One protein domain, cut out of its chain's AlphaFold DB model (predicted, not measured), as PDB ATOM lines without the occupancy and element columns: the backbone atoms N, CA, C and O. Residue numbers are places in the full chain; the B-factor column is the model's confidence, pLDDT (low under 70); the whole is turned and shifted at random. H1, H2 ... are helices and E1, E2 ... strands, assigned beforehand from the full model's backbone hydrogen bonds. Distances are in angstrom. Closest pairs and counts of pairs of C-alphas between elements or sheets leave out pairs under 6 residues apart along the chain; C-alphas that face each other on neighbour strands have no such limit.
ATOM      1  N   VAL A   5      79.732 126.284 108.703       97.94
ATOM      2  CA  VAL A   5      79.763 127.597 109.364       97.94
ATOM      3  C   VAL A   5      79.133 127.559 110.756       97.94
ATOM      4  O   VAL A   5      78.455 126.597 111.129       97.94
ATOM      5  N   THR A   6      79.385 128.581 111.577       97.94
ATOM      6  CA  THR A   6      78.713 128.705 112.879       97.94
ATOM      7  C   THR A   6      77.254 129.138 112.707       97.94
ATOM      8  O   THR A   6      76.840 129.594 111.643       97.94
ATOM      9  N   ALA A   7      76.453 129.051 113.774       97.31
ATOM     10  CA  ALA A   7      75.078 129.556 113.734       97.31
ATOM     11  C   ALA A   7      75.010 131.081 113.514       97.31
ATOM     12  O   ALA A   7      74.054 131.566 112.913       97.31
ATOM     13  N   GLN A   8      76.010 131.834 113.992       98.00
ATOM     14  CA  GLN A   8      76.105 133.283 113.775       98.00
ATOM     15  C   GLN A   8      76.418 133.611 112.316       98.00
ATOM     16  O   GLN A   8      75.768 134.479 111.738       98.00
ATOM     17  N   ASP A   9      77.348 132.883 111.706       98.12
ATOM     18  CA  ASP A   9      77.693 133.075 110.296       98.12
ATOM     19  C   ASP A   9      76.520 132.699 109.382       98.12
ATOM     20  O   ASP A   9      76.194 133.439 108.458       98.12
ATOM     21  N   ALA A  10      75.819 131.598 109.679       97.94
ATOM     22  CA  ALA A  10      74.598 131.209 108.971       97.94
ATOM     23  C   ALA A  10      73.482 132.262 109.110       97.94
ATOM     24  O   ALA A  10      72.807 132.607 108.139       97.94
ATOM     25  N   ALA A  11      73.300 132.817 110.311       97.94
ATOM     26  CA  ALA A  11      72.355 133.905 110.554       97.94
ATOM     27  C   ALA A  11      72.708 135.153 109.734       97.94
ATOM     28  O   ALA A  11      71.838 135.758 109.106       97.94
ATOM     29  N   HIS A  12      73.995 135.502 109.675       97.31
ATOM     30  CA  HIS A  12      74.467 136.582 108.821       97.31
ATOM     31  C   HIS A  12      74.170 136.282 107.347       97.31
ATOM     32  O   HIS A  12      73.505 137.079 106.692       97.31
ATOM     33  N   TYR A  13      74.589 135.121 106.850       97.38
ATOM     34  CA  TYR A  13      74.408 134.707 105.459       97.38
ATOM     35  C   TYR A  13      72.947 134.789 105.000       97.38
ATOM     36  O   TYR A  13      72.652 135.350 103.950       97.38
ATOM     37  N   THR A  14      72.025 134.294 105.822       97.56
ATOM     38  CA  THR A  14      70.590 134.222 105.500       97.56
ATOM     39  C   THR A  14      69.815 135.493 105.840       97.56
ATOM     40  O   THR A  14      68.656 135.633 105.455       97.56
ATOM     41  N   GLY A  15      70.417 136.424 106.590       97.06
ATOM     42  CA  GLY A  15      69.712 137.587 107.131       97.06
ATOM     43  C   GLY A  15      68.622 137.212 108.142       97.06
ATOM     44  O   GLY A  15      67.685 137.982 108.347       97.06
ATOM     45  N   ARG A  16      68.707 136.023 108.756       97.06
ATOM     46  CA  ARG A  16      67.725 135.518 109.727       97.06
ATOM     47  C   ARG A  16      68.323 135.435 111.132       97.06
ATOM     48  O   ARG A  16      69.527 135.252 111.276       97.06
ATOM     49  N   PRO A  17      67.508 135.506 112.198       97.81
ATOM     50  CA  PRO A  17      68.004 135.335 113.562       97.81
ATOM     51  C   PRO A  17      68.622 133.948 113.797       97.81
ATOM     52  O   PRO A  17      68.111 132.951 113.289       97.81
ATOM     53  N   VAL A  18      69.628 133.855 114.675       98.00
ATOM     54  CA  VAL A  18      70.294 132.587 115.058       98.00
ATOM     55  C   VAL A  18      69.302 131.508 115.508       98.00
ATOM     56  O   VAL A  18      69.424 130.349 115.117       98.00
ATOM     57  N   GLY A  19      68.265 131.884 116.265       97.81
ATOM     58  CA  GLY A  19      67.219 130.948 116.690       97.81
ATOM     59  C   GLY A  19      66.460 130.300 115.524       97.81
ATOM     60  O   GLY A  19      65.989 129.174 115.652       97.81
ATOM     61  N   THR A  20      66.393 130.963 114.363       97.88
ATOM     62  CA  THR A  20      65.808 130.385 113.143       97.88
ATOM     63  C   THR A  20      66.693 129.284 112.570       97.88
ATOM     64  O   THR A  20      66.168 128.251 112.166       97.88
ATOM     65  N   ILE A  21      68.019 129.457 112.606       98.00
ATOM     66  CA  ILE A  21      68.976 128.423 112.185       98.00
ATOM     67  C   ILE A  21      68.830 127.185 113.074       98.00
ATOM     68  O   ILE A  21      68.706 126.068 112.579       98.00
ATOM     69  N   TRP A  22      68.754 127.376 114.395       96.94
ATOM     70  CA  TRP A  22      68.513 126.268 115.324       96.94
ATOM     71  C   TRP A  22      67.181 125.577 115.065       96.94
ATOM     72  O   TRP A  22      67.132 124.350 115.046       96.94
ATOM     73  N   ARG A  23      66.115 126.348 114.815       97.50
ATOM     74  CA  ARG A  23      64.807 125.791 114.473       97.50
ATOM     75  C   ARG A  23      64.879 124.937 113.209       97.50
ATOM     76  O   ARG A  23      64.400 123.811 113.235       97.50
ATOM     77  N   TRP A  24      65.502 125.425 112.138       97.25
ATOM     78  CA  TRP A  24      65.669 124.649 110.906       97.25
ATOM     79  C   TRP A  24      66.442 123.352 111.136       97.25
ATOM     80  O   TRP A  24      66.034 122.312 110.629       97.25
ATOM     81  N   ALA A  25      67.502 123.383 111.945       95.69
ATOM     82  CA  ALA A  25      68.249 122.178 112.289       95.69
ATOM     83  C   ALA A  25      67.416 121.191 113.125       95.69
ATOM     84  O   ALA A  25      67.462 119.988 112.887       95.69
ATOM     85  N   SER A  26      66.631 121.683 114.089       94.69
ATOM     86  CA  SER A  26      65.704 120.863 114.883       94.69
ATOM     87  C   SER A  26      64.579 120.257 114.045       94.69
ATOM     88  O   SER A  26      64.144 119.144 114.323       94.69
ATOM     89  N   GLU A  27      64.121 120.974 113.021       94.75
ATOM     90  CA  GLU A  27      63.127 120.512 112.050       94.75
ATOM     91  C   GLU A  27      63.730 119.584 110.979       94.75
ATOM     92  O   GLU A  27      62.989 119.034 110.169       94.75
ATOM     93  N   GLY A  28      65.056 119.401 110.965       95.31
ATOM     94  CA  GLY A  28      65.754 118.573 109.981       95.31
ATOM     95  C   GLY A  28      65.823 119.188 108.583       95.31
ATOM     96  O   GLY A  28      66.053 118.465 107.622       95.31
ATOM     97  N   ARG A  29      65.615 120.506 108.452       96.31
ATOM     98  CA  ARG A  29      65.722 121.207 107.161       96.31
ATOM     99  C   ARG A  29      67.160 121.437 106.713       96.31
ATOM    100  O   ARG A  29      67.402 121.662 105.537       96.31
ATOM    101  N   ILE A  30      68.071 121.464 107.680       96.44
ATOM    102  CA  ILE A  30      69.505 121.651 107.477       96.44
ATOM    103  C   ILE A  30      70.270 120.652 108.339       96.44
ATOM    104  O   ILE A  30      69.844 120.281 109.440       96.44
ATOM    105  N   THR A  31      71.434 120.262 107.858       96.50
ATOM    106  CA  THR A  31      72.353 119.332 108.476       96.50
ATOM    107  C   THR A  31      73.228 120.063 109.493       96.50
ATOM    108  O   THR A  31      73.802 121.126 109.235       96.50
ATOM    109  N   ARG A  32      73.352 119.469 110.685       94.88
ATOM    110  CA  ARG A  32      74.268 119.916 111.743       94.88
ATOM    111  C   ARG A  32      75.408 118.918 111.917       94.88
ATOM    112  O   ARG A  32      75.190 117.709 111.897       94.88
ATOM    113  N   TYR A  33      76.600 119.428 112.185       96.25
ATOM    114  CA  TYR A  33      77.822 118.655 112.374       96.25
ATOM    115  C   TYR A  33      78.438 118.977 113.732       96.25
ATOM    116  O   TYR A  33      78.487 120.137 114.130       96.25
ATOM    117  N   GLY A  34      78.939 117.961 114.435       94.19
ATOM    118  CA  GLY A  34      79.542 118.119 115.763       94.19
ATOM    119  C   GLY A  34      78.524 118.204 116.907       94.19
ATOM    120  O   GLY A  34      77.327 117.970 116.730       94.19
ATOM    121  N   THR A  35      79.015 118.502 118.112       91.94
ATOM    122  CA  THR A  35      78.222 118.520 119.352       91.94
ATOM    123  C   THR A  35      78.620 119.682 120.269       91.94
ATOM    124  O   THR A  35      79.718 120.242 120.174       91.94
ATOM    125  N   GLY A  36      77.704 120.072 121.161       89.75
ATOM    126  CA  GLY A  36      77.938 121.122 122.154       89.75
ATOM    127  C   GLY A  36      78.319 122.467 121.529       89.75
ATOM    128  O   GLY A  36      77.618 122.985 120.664       89.75
ATOM    129  N   ARG A  37      79.444 123.039 121.972       88.94
ATOM    130  CA  ARG A  37      79.938 124.344 121.493       88.94
ATOM    131  C   ARG A  37      80.571 124.296 120.097       88.94
ATOM    132  O   ARG A  37      80.728 125.344 119.483       88.94
ATOM    133  N   ASN A  38      80.908 123.109 119.594       93.94
ATOM    134  CA  ASN A  38      81.595 122.929 118.311       93.94
ATOM    135  C   ASN A  38      80.633 122.625 117.151       93.94
ATOM    136  O   ASN A  38      81.075 122.176 116.096       93.94
ATOM    137  N   VAL A  39      79.325 122.838 117.337       96.88
ATOM    138  CA  VAL A  39      78.328 122.583 116.290       96.88
ATOM    139  C   VAL A  39      78.524 123.533 115.106       96.88
ATOM    140  O   VAL A  39      78.660 124.746 115.283       96.88
ATOM    141  N   ARG A  40      78.494 122.973 113.894       97.81
ATOM    142  CA  ARG A  40      78.516 123.689 112.613       97.81
ATOM    143  C   ARG A  40      77.339 123.276 111.734       97.81
ATOM    144  O   ARG A  40      76.790 122.193 111.913       97.81
ATOM    145  N   TYR A  41      76.976 124.131 110.788       97.69
ATOM    146  CA  TYR A  41      75.862 123.935 109.857       97.69
ATOM    147  C   TYR A  41      76.371 124.044 108.425       97.69
ATOM    148  O   TYR A  41      77.280 124.839 108.176       97.69
ATOM    149  N   ASP A  42      75.813 123.260 107.504       96.88
ATOM    150  CA  ASP A  42      76.139 123.409 106.086       96.88
ATOM    151  C   ASP A  42      75.389 124.610 105.506       96.88
ATOM    152  O   ASP A  42      74.164 124.616 105.403       96.88
ATOM    153  N   VAL A  43      76.127 125.663 105.157       96.38
ATOM    154  CA  VAL A  43      75.530 126.885 104.602       96.38
ATOM    155  C   VAL A  43      74.987 126.668 103.188       96.38
ATOM    156  O   VAL A  43      74.119 127.417 102.753       96.38
ATOM    157  N   MET A  44      75.445 125.626 102.485       95.69
ATOM    158  CA  MET A  44      75.000 125.318 101.122       95.69
ATOM    159  C   MET A  44      73.542 124.848 101.053       95.69
ATOM    160  O   MET A  44      72.955 124.839  99.976       95.69
ATOM    161  N   GLU A  45      72.950 124.470 102.186       96.19
ATOM    162  CA  GLU A  45      71.538 124.082 102.298       96.19
ATOM    163  C   GLU A  45      70.623 125.287 102.591       96.19
ATOM    164  O   GLU A  45      69.429 125.125 102.843       96.19
ATOM    165  N   MET A  46      71.176 126.504 102.605       96.31
ATOM    166  CA  MET A  46      70.467 127.731 102.956       96.31
ATOM    167  C   MET A  46      70.447 128.723 101.802       96.31
ATOM    168  O   MET A  46      71.389 128.832 101.022       96.31
ATOM    169  N   THR A  47      69.392 129.528 101.760       97.00
ATOM    170  CA  THR A  47      69.280 130.640 100.817       97.00
ATOM    171  C   THR A  47      69.939 131.896 101.403       97.00
ATOM    172  O   THR A  47      69.616 132.265 102.540       97.00
ATOM    173  N   PRO A  48      70.842 132.583 100.676       96.94
ATOM    174  CA  PRO A  48      71.418 133.843 101.137       96.94
ATOM    175  C   PRO A  48      70.355 134.938 101.226       96.94
ATOM    176  O   PRO A  48      69.350 134.911 100.516       96.94
ATOM    177  N   ARG A  49      70.602 135.945 102.067       96.62
ATOM    178  CA  ARG A  49      69.869 137.213 101.989       96.62
ATOM    179  C   ARG A  49      70.204 137.939 100.688       96.62
ATOM    180  O   ARG A  49      71.345 137.891 100.225       96.62
ATOM    181  N   THR A  50      69.240 138.680 100.168       96.12
ATOM    182  CA  THR A  50      69.448 139.610  99.056       96.12
ATOM    183  C   THR A  50      69.558 141.026  99.607       96.12
ATOM    184  O   THR A  50      68.858 141.386 100.554       96.12
ATOM    185  N   PHE A  51      70.465 141.817  99.039       94.31
ATOM    186  CA  PHE A  51      70.632 143.231  99.350       94.31
ATOM    187  C   PHE A  51      70.422 144.038  98.073       94.31
ATOM    188  O   PHE A  51      71.076 143.757  97.068       94.31
ATOM    189  N   ASP A  52      69.514 145.005  98.123       91.94
ATOM    190  CA  ASP A  52      69.328 145.992  97.065       91.94
ATOM    191  C   ASP A  52      70.204 147.212  97.368       91.94
ATOM    192  O   ASP A  52      70.008 147.919  98.358       91.94
ATOM    193  N   GLU A  53      71.194 147.451  96.512       90.75
ATOM    194  CA  GLU A  53      72.164 148.533  96.682       90.75
ATOM    195  C   GLU A  53      71.591 149.936  96.432       90.75
ATOM    196  O   GLU A  53      72.148 150.913  96.935       90.75
ATOM    197  N   TRP A  54      70.475 150.056  95.707       90.50
ATOM    198  CA  TRP A  54      69.848 151.343  95.397       90.50
ATOM    199  C   TRP A  54      68.852 151.786  96.466       90.50
ATOM    200  O   TRP A  54      68.704 152.986  96.701       90.50
ATOM    201  N   THR A  55      68.174 150.842  97.119       92.06
ATOM    202  CA  THR A  55      67.186 151.130  98.178       92.06
ATOM    203  C   THR A  55      67.729 150.888  99.586       92.06
ATOM    204  O   THR A  55      67.179 151.409 100.559       92.06
ATOM    205  N   GLY A  56      68.817 150.123  99.715       90.19
ATOM    206  CA  GLY A  56      69.352 149.656 100.992       90.19
ATOM    207  C   GLY A  56      68.516 148.543 101.633       90.19
ATOM    208  O   GLY A  56      68.762 148.184 102.788       90.19
ATOM    209  N   GLU A  57      67.521 148.006 100.923       93.25
ATOM    210  CA  GLU A  57      66.632 146.974 101.441       93.25
ATOM    211  C   GLU A  57      67.363 145.629 101.573       93.25
ATOM    212  O   GLU A  57      68.077 145.180 100.674       93.25
ATOM    213  N   VAL A  58      67.175 144.966 102.718       93.00
ATOM    214  CA  VAL A  58      67.683 143.613 102.970       93.00
ATOM    215  C   VAL A  58      66.502 142.658 103.028       93.00
ATOM    216  O   VAL A  58      65.704 142.706 103.966       93.00
ATOM    217  N   VAL A  59      66.438 141.740 102.068       96.12
ATOM    218  CA  VAL A  59      65.433 140.677 102.029       96.12
ATOM    219  C   VAL A  59      66.051 139.394 102.591       96.12
ATOM    220  O   VAL A  59      67.033 138.892 102.037       96.12
ATOM    221  N   PRO A  60      65.520 138.836 103.695       96.00
ATOM    222  CA  PRO A  60      66.025 137.585 104.247       96.00
ATOM    223  C   PRO A  60      65.851 136.416 103.274       96.00
ATOM    224  O   PRO A  60      64.810 136.292 102.630       96.00
TER     225      PRO A  60
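AT A GLANCE: This is residues 5 to 60 of the 74 residues of an uncharacterized protein of Streptomyces sp. HPH0547 (UniProt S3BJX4). Little regular structure is present: two short helices, H1 and H2, set nearly at right angles, and a long loop folding back into strand E1 form a small body, from which residues 52 to 57 stick out as the tip of a folded-back arm that makes the length. The 56 printed residues, mostly helix by class, have only 20 in named elements, in the order H1, H2, E1. The whole is only just compact, close to loose, with a radius of gyration of the C-alphas of 12.2 A and spans of 41 by 19 by 18 A.

HOW THE PARTS SIT: H2, residues 18 to 26, touches H1, residues 7 to 14, about perpendicular at 82 degrees; their closest C-alphas are those of Val 18 and Ala 11, 5.1 A apart. In both helices every O i to N i+4 pair is within hydrogen-bond range. E1, residues 40 to 42, pairs with no named strand, but its residues 40 to 41 pair antiparallel with residues 32 to 33. Its closest C-alpha to H1 is that of Tyr 41, 6.9 A from that of Ala 7. H2 and E1 are only just apart, at 8.2 A.

IN THESE COORDINATES: H2 measures 12.6 A and H1 10.5 A from first to last C-alpha. H1 begins at C-alpha 7 (75.078, 129.556, 113.734); E1 ends at C-alpha 42 (76.139, 123.409, 106.086).

THE WHOLE: The C-alphas of Thr 35 and Trp 54 are the two farthest apart, 41.5 A. The link H2 to E1 is long, with 13 residues. The printed part has no cut, and no printed residue is under 70 in pLDDT.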